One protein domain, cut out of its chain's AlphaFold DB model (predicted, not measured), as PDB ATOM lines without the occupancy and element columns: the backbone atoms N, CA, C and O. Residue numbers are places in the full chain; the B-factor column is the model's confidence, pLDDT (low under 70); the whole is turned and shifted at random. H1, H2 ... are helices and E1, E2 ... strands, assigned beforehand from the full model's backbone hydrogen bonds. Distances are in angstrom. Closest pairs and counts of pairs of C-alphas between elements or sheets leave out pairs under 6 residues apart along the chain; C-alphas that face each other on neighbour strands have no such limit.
ATOM      1  N   LEU A   3     163.417  57.537 -10.569       97.12
ATOM      2  CA  LEU A   3     163.959  58.726  -9.923       97.12
ATOM      3  C   LEU A   3     165.144  59.190 -10.761       97.12
ATOM      4  O   LEU A   3     166.135  58.467 -10.837       97.12
ATOM      5  N   GLU A   4     165.005  60.331 -11.429       97.81
ATOM      6  CA  GLU A   4     165.968  60.827 -12.425       97.81
ATOM      7  C   GLU A   4     167.159  61.565 -11.792       97.81
ATOM      8  O   GLU A   4     168.233  61.651 -12.382       97.81
ATOM      9  N   ASP A   5     166.983  62.077 -10.575       97.56
ATOM     10  CA  ASP A   5     167.859  63.075  -9.963       97.56
ATOM     11  C   ASP A   5     168.387  62.663  -8.581       97.56
ATOM     12  O   ASP A   5     168.675  63.507  -7.729       97.56
ATOM     13  N   PHE A   6     168.520  61.355  -8.332       98.31
ATOM     14  CA  PHE A   6     168.994  60.861  -7.045       98.31
ATOM     15  C   PHE A   6     170.447  61.275  -6.811       98.31
ATOM     16  O   PHE A   6     171.363  60.740  -7.439       98.31
ATOM     17  N   VAL A   7     170.658  62.180  -5.857       98.44
ATOM     18  CA  VAL A   7     171.989  62.560  -5.391       98.44
ATOM     19  C   VAL A   7     172.391  61.695  -4.205       98.44
ATOM     20  O   VAL A   7     171.792  61.792  -3.133       98.44
ATOM     21  N   MET A   8     173.433  60.878  -4.358       98.38
ATOM     22  CA  MET A   8     173.995  60.091  -3.254       98.38
ATOM     23  C   MET A   8     174.621  61.020  -2.202       98.38
ATOM     24  O   MET A   8     175.529  61.772  -2.524       98.38
ATOM     25  N   LEU A   9     174.193  60.967  -0.939       98.12
ATOM     26  CA  LEU A   9     174.759  61.811   0.132       98.12
ATOM     27  C   LEU A   9     175.569  61.027   1.166       98.12
ATOM     28  O   LEU A   9     176.356  61.602   1.921       98.12
ATOM     29  N   GLY A  10     175.346  59.722   1.253       96.81
ATOM     30  CA  GLY A  10     176.127  58.871   2.125       96.81
ATOM     31  C   GLY A  10     175.636  57.438   2.144       96.81
ATOM     32  O   GLY A  10     174.480  57.121   1.850       96.81
ATOM     33  N   LYS A  11     176.554  56.569   2.541       96.69
ATOM     34  CA  LYS A  11     176.379  55.124   2.607       96.69
ATOM     35  C   LYS A  11     176.699  54.644   4.011       96.69
ATOM     36  O   LYS A  11     177.623  55.154   4.648       96.69
ATOM     37  N   THR A  12     175.922  53.691   4.513       94.56
ATOM     38  CA  THR A  12     176.159  53.138   5.843       94.56
ATOM     39  C   THR A  12     177.207  52.024   5.835       94.56
ATOM     40  O   THR A  12     177.516  51.450   4.797       94.56
ATOM     41  N   THR A  13     177.713  51.658   7.010       92.06
ATOM     42  CA  THR A  13     178.550  50.473   7.200       92.06
ATOM     43  C   THR A  13     177.854  49.223   6.641       92.06
ATOM     44  O   THR A  13     176.621  49.127   6.748       92.06
ATOM     45  N   PRO A  14     178.598  48.288   6.024       91.88
ATOM     46  CA  PRO A  14     178.009  47.078   5.479       91.88
ATOM     47  C   PRO A  14     177.426  46.180   6.572       91.88
ATOM     48  O   PRO A  14     178.008  45.998   7.641       91.88
ATOM     49  N   GLU A  15     176.280  45.576   6.278       91.94
ATOM     50  CA  GLU A  15     175.583  44.637   7.151       91.94
ATOM     51  C   GLU A  15     175.195  43.385   6.361       91.94
ATOM     52  O   GLU A  15     174.621  43.468   5.269       91.94
ATOM     53  N   THR A  16     175.490  42.215   6.928       91.56
ATOM     54  CA  THR A  16     175.049  40.926   6.386       91.56
ATOM     55  C   THR A  16     173.575  40.721   6.722       91.56
ATOM     56  O   THR A  16     173.202  40.652   7.897       91.56
ATOM     57  N   ASP A  17     172.727  40.630   5.702       89.31
ATOM     58  CA  ASP A  17     171.295  40.425   5.882       89.31
ATOM     59  C   ASP A  17     170.937  38.954   6.177       89.31
ATOM     60  O   ASP A  17     171.793  38.073   6.285       89.31
ATOM     61  N   ARG A  18     169.638  38.666   6.337       87.56
ATOM     62  CA  ARG A  18     169.153  37.305   6.638       87.56
ATOM     63  C   ARG A  18     169.377  36.303   5.501       87.56
ATOM     64  O   ARG A  18     169.343  35.110   5.768       87.56
ATOM     65  N   GLN A  19     169.564  36.776   4.270       88.12
ATOM     66  CA  GLN A  19     169.840  35.947   3.096       88.12
ATOM     67  C   GLN A  19     171.346  35.719   2.900       88.12
ATOM     68  O   GLN A  19     171.727  35.001   1.985       88.12
ATOM     69  N   GLY A  20     172.202  36.309   3.746       88.69
ATOM     70  CA  GLY A  20     173.658  36.210   3.635       88.69
ATOM     71  C   GLY A  20     174.281  37.254   2.706       88.69
ATOM     72  O   GLY A  20     175.484  37.215   2.468       88.69
ATOM     73  N   ARG A  21     173.499  38.213   2.199       92.12
ATOM     74  CA  ARG A  21     174.014  39.289   1.346       92.12
ATOM     75  C   ARG A  21     174.686  40.348   2.203       92.12
ATOM     76  O   ARG A  21     174.110  40.792   3.195       92.12
ATOM     77  N   VAL A  22     175.855  40.823   1.784       92.50
ATOM     78  CA  VAL A  22     176.471  42.017   2.373       92.50
ATOM     79  C   VAL A  22     175.851  43.246   1.717       92.50
ATOM     80  O   VAL A  22     176.049  43.509   0.531       92.50
ATOM     81  N   THR A  23     175.053  43.976   2.487       93.44
ATOM     82  CA  THR A  23     174.263  45.107   2.000       93.44
ATOM     83  C   THR A  23     174.697  46.408   2.652       93.44
ATOM     84  O   THR A  23     175.146  46.428   3.796       93.44
ATOM     85  N   VAL A  24     174.519  47.506   1.931       92.44
ATOM     86  CA  VAL A  24     174.693  48.864   2.441       92.44
ATOM     87  C   VAL A  24     173.378  49.620   2.269       92.44
ATOM     88  O   VAL A  24     172.684  49.463   1.262       92.44
ATOM     89  N   CYS A  25     173.006  50.430   3.260       91.38
ATOM     90  CA  CYS A  25     171.921  51.392   3.105       91.38
ATOM     91  C   CYS A  25     172.501  52.704   2.580       91.38
ATOM     92  O   CYS A  25     173.566  53.127   3.028       91.38
ATOM     93  N   SER A  26     171.787  53.377   1.683       96.19
ATOM     94  CA  SER A  26     172.132  54.739   1.281       96.19
ATOM     95  C   SER A  26     171.094  55.746   1.732       96.19
ATOM     96  O   SER A  26     169.921  55.419   1.940       96.19
ATOM     97  N   ALA A  27     171.554  56.979   1.866       97.38
ATOM     98  CA  ALA A  27     170.722  58.153   1.972       97.38
ATOM     99  C   ALA A  27     171.160  59.150   0.896       97.38
ATOM    100  O   ALA A  27     172.352  59.327   0.638       97.38
ATOM    101  N   GLY A  28     170.185  59.786   0.267       97.69
ATOM    102  CA  GLY A  28     170.392  60.748  -0.798       97.69
ATOM    103  C   GLY A  28     169.344  61.847  -0.780       97.69
ATOM    104  O   GLY A  28     168.519  61.918   0.131       97.69
ATOM    105  N   TRP A  29     169.380  62.699  -1.791       98.25
ATOM    106  CA  TRP A  29     168.448  63.801  -1.996       98.25
ATOM    107  C   TRP A  29     167.903  63.758  -3.417       98.25
ATOM    108  O   TRP A  29     168.652  63.474  -4.344       98.25
ATOM    109  N   SER A  30     166.614  64.043  -3.577       97.50
ATOM    110  CA  SER A  30     166.005  64.312  -4.879       97.50
ATOM    111  C   SER A  30     165.535  65.767  -4.904       97.50
ATOM    112  O   SER A  30     164.621  66.119  -4.145       97.50
ATOM    113  N   PRO A  31     166.175  66.629  -5.713       95.56
ATOM    114  CA  PRO A  31     165.711  67.990  -5.968       95.56
ATOM    115  C   PRO A  31     164.247  68.087  -6.427       95.56
ATOM    116  O   PRO A  31     163.519  68.944  -5.926       95.56
ATOM    117  N   GLU A  32     163.803  67.203  -7.319       95.56
ATOM    118  CA  GLU A  32     162.449  67.139  -7.878       95.56
ATOM    119  C   GLU A  32     161.422  66.825  -6.788       95.56
ATOM    120  O   GLU A  32     160.449  67.559  -6.613       95.56
ATOM    121  N   LEU A  33     161.676  65.787  -5.982       94.69
ATOM    122  CA  LEU A  33     160.795  65.414  -4.872       94.69
ATOM    123  C   LEU A  33     160.924  66.350  -3.662       94.69
ATOM    124  O   LEU A  33     160.125  66.256  -2.728       94.69
ATOM    125  N   LYS A  34     161.948  67.214  -3.637       95.25
ATOM    126  CA  LYS A  34     162.350  68.028  -2.479       95.25
ATOM    127  C   LYS A  34     162.427  67.196  -1.196       95.25
ATOM    128  O   LYS A  34     161.992  67.624  -0.123       95.25
ATOM    129  N   GLN A  35     162.976  65.988  -1.309       95.62
ATOM    130  CA  GLN A  35     162.959  64.998  -0.240       95.62
ATOM    131  C   GLN A  35     164.297  64.263  -0.108       95.62
ATOM    132  O   GLN A  35     164.950  63.916  -1.091       95.62
ATOM    133  N   LEU A  36     164.688  63.981   1.141       97.88
ATOM    134  CA  LEU A  36     165.749  63.020   1.443       97.88
ATOM    135  C   LEU A  36     165.234  61.599   1.209       97.88
ATOM    136  O   LEU A  36     164.200  61.230   1.755       97.88
ATOM    137  N   VAL A  37     165.970  60.788   0.460       97.06
ATOM    138  CA  VAL A  37     165.545  59.464  -0.012       97.06
ATOM    139  C   VAL A  37     166.476  58.387   0.540       97.06
ATOM    140  O   VAL A  37     167.693  58.545   0.540       97.06
ATOM    141  N   ARG A  38     165.920  57.260   0.985       96.00
ATOM    142  CA  ARG A  38     166.663  56.033   1.289       96.00
ATOM    143  C   ARG A  38     166.516  55.058   0.137       96.00
ATOM    144  O   ARG A  38     165.395  54.654  -0.175       96.00
ATOM    145  N   VAL A  39     167.635  54.611  -0.421       95.31
ATOM    146  CA  VAL A  39     167.645  53.556  -1.440       95.31
ATOM    147  C   VAL A  39     168.438  52.364  -0.915       95.31
ATOM    148  O   VAL A  39     169.601  52.487  -0.520       95.31
ATOM    149  N   TYR A  40     167.789  51.203  -0.849       91.56
ATOM    150  CA  TYR A  40     168.402  49.968  -0.362       91.56
ATOM    151  C   TYR A  40     167.741  48.721  -0.975       91.56
ATOM    152  O   TYR A  40     166.591  48.777  -1.397       91.56
ATOM    153  N   PRO A  41     168.408  47.560  -0.989       92.81
ATOM    154  CA  PRO A  41     169.803  47.360  -0.609       92.81
ATOM    155  C   PRO A  41     170.759  47.855  -1.703       92.81
ATOM    156  O   PRO A  41     170.458  47.728  -2.884       92.81
ATOM    157  N   LEU A  42     171.917  48.382  -1.305       95.75
ATOM    158  CA  LEU A  42     173.089  48.495  -2.174       95.75
ATOM    159  C   LEU A  42     174.035  47.320  -1.934       95.75
ATOM    160  O   LEU A  42     174.077  46.762  -0.834       95.75
ATOM    161  N   SER A  43     174.826  46.984  -2.947       94.50
ATOM    162  CA  SER A  43     176.050  46.193  -2.778       94.50
ATOM    163  C   SER A  43     177.186  47.089  -2.281       94.50
ATOM    164  O   SER A  43     177.179  48.297  -2.521       94.50
ATOM    165  N   THR A  44     178.182  46.511  -1.613       91.50
ATOM    166  CA  THR A  44     179.442  47.214  -1.315       91.50
ATOM    167  C   THR A  44     180.293  47.421  -2.568       91.50
ATOM    168  O   THR A  44     181.116  48.333  -2.610       91.50
ATOM    169  N   LYS A  45     180.095  46.603  -3.610       92.56
ATOM    170  CA  LYS A  45     180.842  46.683  -4.870       92.56
ATOM    171  C   LYS A  45     180.225  47.735  -5.788       92.56
ATOM    172  O   LYS A  45     179.027  47.694  -6.051       92.56
ATOM    173  N   LYS A  46     181.050  48.640  -6.327       93.62
ATOM    174  CA  LYS A  46     180.653  49.632  -7.348       93.62
ATOM    175  C   LYS A  46     179.406  50.453  -6.966       93.62
ATOM    176  O   LYS A  46     178.571  50.742  -7.817       93.62
ATOM    177  N   ALA A  47     179.239  50.779  -5.684       95.62
ATOM    178  CA  ALA A  47     178.179  51.694  -5.269       95.62
ATOM    179  C   ALA A  47     178.429  53.087  -5.873       95.62
ATOM    180  O   ALA A  47     179.595  53.483  -5.968       95.62
ATOM    181  N   PRO A  48     177.379  53.847  -6.242       96.50
ATOM    182  CA  PRO A  48     177.559  55.209  -6.729       96.50
ATOM    183  C   PRO A  48     178.371  56.053  -5.730       96.50
ATOM    184  O   PRO A  48     178.165  55.932  -4.508       96.50
ATOM    185  N   PRO A  49     179.314  56.885  -6.210       96.19
ATOM    186  CA  PRO A  49     180.111  57.736  -5.336       96.19
ATOM    187  C   PRO A  49     179.223  58.784  -4.659       96.19
ATOM    188  O   PRO A  49     178.137  59.101  -5.146       96.19
ATOM    189  N   ASP A  50     179.663  59.311  -3.518       96.44
ATOM    190  CA  ASP A  50     178.947  60.422  -2.886       96.44
ATOM    191  C   ASP A  50     178.932  61.628  -3.844       96.44
ATOM    192  O   ASP A  50     179.863  61.836  -4.619       96.44
ATOM    193  N   PHE A  51     177.830  62.371  -3.828       97.75
ATOM    194  CA  PHE A  51     177.485  63.471  -4.731       97.75
ATOM    195  C   PHE A  51     177.332  63.114  -6.216       97.75
ATOM    196  O   PHE A  51     177.197  64.013  -7.048       97.75
ATOM    197  N   SER A  52     177.269  61.825  -6.569       98.38
ATOM    198  CA  SER A  52     176.781  61.427  -7.894       98.38
ATOM    199  C   SER A  52     175.294  61.707  -8.055       98.38
ATOM    200  O   SER A  52     174.512  61.407  -7.153       98.38
ATOM    201  N   VAL A  53     174.915  62.220  -9.225       98.50
ATOM    202  CA  VAL A  53     173.530  62.290  -9.699       98.50
ATOM    203  C   VAL A  53     173.265  61.048 -10.528       98.50
ATOM    204  O   VAL A  53     173.982  60.776 -11.493       98.50
ATOM    205  N   SER A  54     172.257  60.278 -10.140       98.56
ATOM    206  CA  SER A  54     171.922  59.022 -10.800       98.56
ATOM    207  C   SER A  54     170.444  58.939 -11.139       98.56
ATOM    208  O   SER A  54     169.593  59.266 -10.312       98.56
ATOM    209  N   GLN A  55     170.159  58.365 -12.303       98.50
ATOM    210  CA  GLN A  55     168.841  57.838 -12.616       98.50
ATOM    211  C   GLN A  55     168.736  56.403 -12.078       98.50
ATOM    212  O   GLN A  55     169.636  55.581 -12.273       98.50
ATOM    213  N   VAL A  56     167.640  56.076 -11.392       98.00
ATOM    214  CA  VAL A  56     167.411  54.736 -10.832       98.00
ATOM    215  C   VAL A  56     165.926  54.381 -10.789       98.00
ATOM    216  O   VAL A  56     165.065  55.181 -10.420       98.00
ATOM    217  N   ARG A  57     165.604  53.131 -11.137       97.94
ATOM    218  CA  ARG A  57     164.240  52.600 -11.013       97.94
ATOM    219  C   ARG A  57     163.987  52.090  -9.600       97.94
ATOM    220  O   ARG A  57     164.724  51.244  -9.093       97.94
ATOM    221  N   LEU A  58     162.916  52.573  -8.981       96.94
ATOM    222  CA  LEU A  58     162.558  52.335  -7.588       96.94
ATOM    223  C   LEU A  58     161.136  51.781  -7.431       96.94
ATOM    224  O   LEU A  58     160.206  52.127  -8.165       96.94
ATOM    225  N   GLU A  59     160.949  50.969  -6.397       96.19
ATOM    226  CA  GLU A  59     159.658  50.457  -5.944       96.19
ATOM    227  C   GLU A  59     159.490  50.643  -4.429       96.19
ATOM    228  O   GLU A  59     160.458  50.771  -3.672       96.19
ATOM    229  N   ARG A  60     158.238  50.647  -3.964       93.81
ATOM    230  CA  ARG A  60     157.931  50.755  -2.537       93.81
ATOM    231  C   ARG A  60     158.376  49.506  -1.784       93.81
ATOM    232  O   ARG A  60     158.239  48.377  -2.260       93.81
ATOM    233  N   ASN A  61     158.841  49.690  -0.550       86.69
ATOM    234  CA  ASN A  61     159.000  48.577   0.375       86.69
ATOM    235  C   ASN A  61     157.746  48.393   1.229       86.69
ATOM    236  O   ASN A  61     157.521  49.159   2.155       86.69
ATOM    237  N   SER A  62     156.974  47.332   0.985       87.62
ATOM    238  CA  SER A  62     155.813  46.989   1.822       87.62
ATOM    239  C   SER A  62     156.169  46.757   3.295       87.62
ATOM    240  O   SER A  62     155.318  46.916   4.163       87.62
ATOM    241  N   ARG A  63     157.431  46.427   3.604       87.69
ATOM    242  CA  ARG A  63     157.916  46.267   4.982       87.69
ATOM    243  C   ARG A  63     158.351  47.583   5.627       87.69
ATOM    244  O   ARG A  63     158.481  47.623   6.843       87.69
ATOM    245  N   ASP A  64     158.582  48.643   4.852       89.81
ATOM    246  CA  ASP A  64     159.006  49.948   5.359       89.81
ATOM    247  C   ASP A  64     158.049  51.051   4.913       89.81
ATOM    248  O   ASP A  64     158.110  51.564   3.798       89.81
ATOM    249  N   THR A  65     157.160  51.430   5.827       90.38
ATOM    250  CA  THR A  65     156.085  52.396   5.569       90.38
ATOM    251  C   THR A  65     156.558  53.847   5.449       90.38
ATOM    252  O   THR A  65     155.747  54.731   5.202       90.38
ATOM    253  N   ARG A  66     157.854  54.121   5.641       91.56
ATOM    254  CA  ARG A  66     158.440  55.461   5.505       91.56
ATOM    255  C   ARG A  66     158.324  55.960   4.059       91.56
ATOM    256  O   ARG A  66     158.804  55.257   3.166       91.56
ATOM    257  N   PRO A  67     157.722  57.128   3.783       90.81
ATOM    258  CA  PRO A  67     157.582  57.643   2.416       90.81
ATOM    259  C   PRO A  67     158.925  57.832   1.693       90.81
ATOM    260  O   PRO A  67     159.003  57.641   0.488       90.81
ATOM    261  N   GLU A  68     160.003  58.097   2.413       92.31
ATOM    262  CA  GLU A  68     161.355  58.232   1.878       92.31
ATOM    263  C   GLU A  68     162.079  56.901   1.621       92.31
ATOM    264  O   GLU A  68     163.172  56.914   1.064       92.31
ATOM    265  N   SER A  69     161.527  55.756   2.039       94.00
ATOM    266  CA  SER A  69     162.177  54.449   1.889       94.00
ATOM    267  C   SER A  69     161.777  53.734   0.606       94.00
ATOM    268  O   SER A  69     160.617  53.355   0.421       94.00
ATOM    269  N   TRP A  70     162.772  53.450  -0.232       95.00
ATOM    270  CA  TRP A  70     162.600  52.806  -1.529       95.00
ATOM    271  C   TRP A  70     163.538  51.618  -1.711       95.00
ATOM    272  O   TRP A  70     164.653  51.580  -1.183       95.00
ATOM    273  N   LYS A  71     163.076  50.650  -2.504       94.62
ATOM    274  CA  LYS A  71     163.894  49.552  -3.016       94.62
ATOM    275  C   LYS A  71     164.258  49.784  -4.469       94.62
ATOM    276  O   LYS A  71     163.431  50.274  -5.228       94.62
ATOM    277  N   ILE A  72     165.455  49.361  -4.864       94.88
ATOM    278  CA  ILE A  72     165.826  49.278  -6.284       94.88
ATOM    279  C   ILE A  72     164.899  48.271  -6.957       94.88
ATOM    280  O   ILE A  72     164.798  47.139  -6.489       94.88
ATOM    281  N   GLN A  73     164.220  48.667  -8.029       95.25
ATOM    282  CA  GLN A  73     163.281  47.815  -8.756       95.25
ATOM    283  C   GLN A  73     163.994  46.610  -9.403       95.25
ATOM    284  O   GLN A  73     165.168  46.686  -9.773       95.25
ATOM    285  N   GLY A  74     163.262  45.504  -9.554       92.88
ATOM    286  CA  GLY A  74     163.735  44.277 -10.204       92.88
ATOM    287  C   GLY A  74     164.221  43.210  -9.223       92.88
ATOM    288  O   GLY A  74     164.028  43.330  -8.012       92.88
ATOM    289  N   ASP A  75     164.844  42.159  -9.757       90.69
ATOM    290  CA  ASP A  75     165.368  41.037  -8.970       90.69
ATOM    291  C   ASP A  75     166.435  41.512  -7.971       90.69
ATOM    292  O   ASP A  75     167.268  42.362  -8.275       90.69
ATOM    293  N   ARG A  76     166.406  41.006  -6.746       90.75
ATOM    294  CA  ARG A  76     167.361  41.357  -5.691       90.75
ATOM    295  C   ARG A  76     167.870  40.111  -4.984       90.75
ATOM    296  O   ARG A  76     168.269  40.211  -3.825       90.75
ATOM    297  N   ASP A  77     167.827  38.954  -5.619       91.19
ATOM    298  CA  ASP A  77     168.331  37.730  -5.020       91.19
ATOM    299  C   ASP A  77     169.851  37.764  -4.838       91.19
ATOM    300  O   ASP A  77     170.569  38.612  -5.378       91.19
ATOM    301  N   ILE A  78     170.355  36.851  -4.007       90.50
ATOM    302  CA  ILE A  78     171.778  36.781  -3.659       90.50
ATOM    303  C   ILE A  78     172.680  36.626  -4.893       90.50
ATOM    304  O   ILE A  78     173.760  37.209  -4.920       90.50
ATOM    305  N   SER A  79     172.209  35.921  -5.926       92.88
ATOM    306  CA  SER A  79     172.925  35.685  -7.186       92.88
ATOM    307  C   SER A  79     173.184  36.963  -7.988       92.88
ATOM    308  O   SER A  79     174.190  37.051  -8.688       92.88
ATOM    309  N   VAL A  80     172.308  37.965  -7.878       93.38
ATOM    310  CA  VAL A  80     172.416  39.233  -8.619       93.38
ATOM    311  C   VAL A  80     172.874  40.398  -7.745       93.38
ATOM    312  O   VAL A  80     173.259  41.447  -8.265       93.38
ATOM    313  N   HIS A  81     172.846  40.229  -6.419       94.56
ATOM    314  CA  HIS A  81     173.064  41.309  -5.457       94.56
ATOM    315  C   HIS A  81     174.403  42.013  -5.641       94.56
ATOM    316  O   HIS A  81     174.445  43.236  -5.590       94.56
ATOM    317  N   GLU A  82     175.487  41.285  -5.914       93.62
ATOM    318  CA  GLU A  82     176.805  41.907  -6.088       93.62
ATOM    319  C   GLU A  82     176.826  42.981  -7.185       93.62
ATOM    320  O   GLU A  82     177.530  43.983  -7.039       93.62
ATOM    321  N   ASN A  83     176.013  42.798  -8.231       95.69
ATOM    322  CA  ASN A  83     175.896  43.683  -9.385       95.69
ATOM    323  C   ASN A  83     174.687  44.629  -9.305       95.69
ATOM    324  O   ASN A  83     174.455  45.377 -10.248       95.69
ATOM    325  N   ILE A  84     173.926  44.646  -8.204       96.19
ATOM    326  CA  ILE A  84     172.685  45.436  -8.088       96.19
ATOM    327  C   ILE A  84     172.887  46.933  -8.365       96.19
ATOM    328  O   ILE A  84     171.989  47.606  -8.870       96.19
ATOM    329  N   ASN A  85     174.085  47.444  -8.072       97.44
ATOM    330  CA  ASN A  85     174.433  48.847  -8.248       97.44
ATOM    331  C   ASN A  85     174.575  49.257  -9.727       97.44
ATOM    332  O   ASN A  85     174.536  50.448 -10.009       97.44
ATOM    333  N   SER A  86     174.654  48.316 -10.682       96.75
ATOM    334  CA  SER A  86     174.644  48.628 -12.126       96.75
ATOM    335  C   SER A  86     173.328  49.245 -12.612       96.75
ATOM    336  O   SER A  86     173.244  49.732 -13.733       96.75
ATOM    337  N   ARG A  87     172.293  49.223 -11.767       96.75
ATOM    338  CA  ARG A  87     170.985  49.838 -12.024       96.75
ATOM    339  C   ARG A  87     170.952  51.339 -11.754       96.75
ATOM    340  O   ARG A  87     169.922  51.960 -12.004       96.75
ATOM    341  N   PHE A  88     172.032  51.893 -11.211       98.00
ATOM    342  CA  PHE A  88     172.236  53.331 -11.156       98.00
ATOM    343  C   PHE A  88     172.934  53.764 -12.434       98.00
ATOM    344  O   PHE A  88     174.081  53.394 -12.683       98.00
ATOM    345  N   ASP A  89     172.240  54.568 -13.222       98.06
ATOM    346  CA  ASP A  89     172.820  55.251 -14.364       98.06
ATOM    347  C   ASP A  89     173.345  56.607 -13.878       98.06
ATOM    348  O   ASP A  89     172.589  57.569 -13.715       98.06
ATOM    349  N   VAL A  90     174.634  56.636 -13.525       98.19
ATOM    350  CA  VAL A  90     175.312  57.828 -13.002       98.19
ATOM    351  C   VAL A  90     175.520  58.821 -14.142       98.19
ATOM    352  O   VAL A  90     176.322  58.583 -15.043       98.19
ATOM    353  N   LYS A  91     174.825  59.958 -14.080       98.19
ATOM    354  CA  LYS A  91     174.843  60.991 -15.123       98.19
ATOM    355  C   LYS A  91     175.950  62.016 -14.922       98.19
ATOM    356  O   LYS A  91     176.521  62.508 -15.890       98.19
ATOM    357  N   SER A  92     176.235  62.367 -13.671       97.94
ATOM    358  CA  SER A  92     177.215  63.399 -13.330       97.94
ATOM    359  C   SER A  92     177.640  63.316 -11.863       97.94
ATOM    360  O   SER A  92     177.064  62.566 -11.073       97.94
ATOM    361  N   ILE A  93     178.657  64.100 -11.501       97.94
ATOM    362  CA  ILE A  93     179.092  64.336 -10.121       97.94
ATOM    363  C   ILE A  93     178.909  65.822  -9.810       97.94
ATOM    364  O   ILE A  93     179.327  66.677 -10.591       97.94
ATOM    365  N   ILE A  94     178.296  66.136  -8.670       97.00
ATOM    366  CA  ILE A  94     178.156  67.513  -8.191       97.00
ATOM    367  C   ILE A  94     179.454  67.933  -7.502       97.00
ATOM    368  O   ILE A  94     179.790  67.435  -6.429       97.00
ATOM    369  N   ASN A  95     180.159  68.892  -8.106       94.75
ATOM    370  CA  ASN A  95     181.366  69.477  -7.519       94.75
ATOM    371  C   ASN A  95     181.034  70.526  -6.447       94.75
ATOM    372  O   ASN A  95     181.655  70.536  -5.387       94.75
ATOM    373  N   ASP A  96     180.023  71.370  -6.687       94.75
ATOM    374  CA  ASP A  96     179.528  72.341  -5.701       94.75
ATOM    375  C   ASP A  96     178.464  71.713  -4.790       94.75
ATOM    376  O   ASP A  96     177.272  72.041  -4.800       94.75
ATOM    377  N   TRP A  97     178.903  70.741  -4.000       93.94
ATOM    378  CA  TRP A  97     178.036  70.059  -3.050       93.94
ATOM    379  C   TRP A  97     177.581  70.981  -1.908       93.94
ATOM    380  O   TRP A  97     176.538  70.732  -1.306       93.94
TER     381      TRP A  97
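Overview. This is residues 3 to 97 of the 219 residues of an uncharacterized protein of Phycisphaerae bacterium (UniProt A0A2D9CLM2). A small closed barrel of five strands makes the body: E1, E2, E3, E5 and E4 follow each other round the ring. E6 pairs onto E4 as an extra strand outside the ring, and two very short helices, H1 and H2, sit on the barrel, with H2 outside it. The printed part has 95 residues with two named helices and six named strands, in the order E1 E2 E3 E4 E5 H1 H2 E6; the sheet is mixed and the class is mostly strand. The whole is compact, with a radius of gyration of the C-alphas of 12.6 A, and spans 38 by 28 by 22 A.

Arrangement. Start at E1, residues 3 to 11, which bends by 55 degrees at residue 7. E2, residues 22 to 30, is its antiparallel neighbour and forms a hairpin with it; look at N 7 and O 29, 2.8 A apart. E3, residues 35 to 43, forms a hairpin with E2, with N 28 and O 37 at 2.8 A; E1, E2 and E3 are a meander, each strand the antiparallel neighbour of the one before. E4, residues 52 to 60, bends by 64 degrees at residue 55 and is antiparallel to E1, with N 54 and O 6 at 2.9 A; E1 to E4 are a Greek key, a meander of three strands whose first is the antiparallel neighbour of the fourth. E5, residues 69 to 72, forms a hairpin with E4, with N 59 and O 71 at 2.8 A, and is parallel to E3, with N 70 and O 38 at 2.9 A. H1, residues 78 to 81, is on the barrel; its closest C-alpha pair with E3 is Ser 43 and His 81, 6.3 A. H2, residues 84 to 87, lies outside the barrel at a height over the sheet of 5.7 A, over none of the strands. Both helices are too short for any O i to N i+4 pair. E6, residues 88 to 93, is antiparallel to E4, with N 91 and O 53 at 2.8 A.

Along the chain. Find C-alpha 3 at (163.959, 58.726, -9.923); from there E1 runs 18.0 A. E2 runs 25.7 A, E3 23.1 A, E4 22.3 A and E5 10.3 A. H1 measures 5.0 A and H2 6.1 A. E6 runs 13.0 A to C-alpha 93 at (179.092, 64.336, -10.121).

Size, cuts and confidence. The C-alphas farthest apart are those of Gln 19 and Asp 96, 38.7 A. The printed part has no cut and no long link. Its mean pLDDT is 94.6, and no printed residue is under 70.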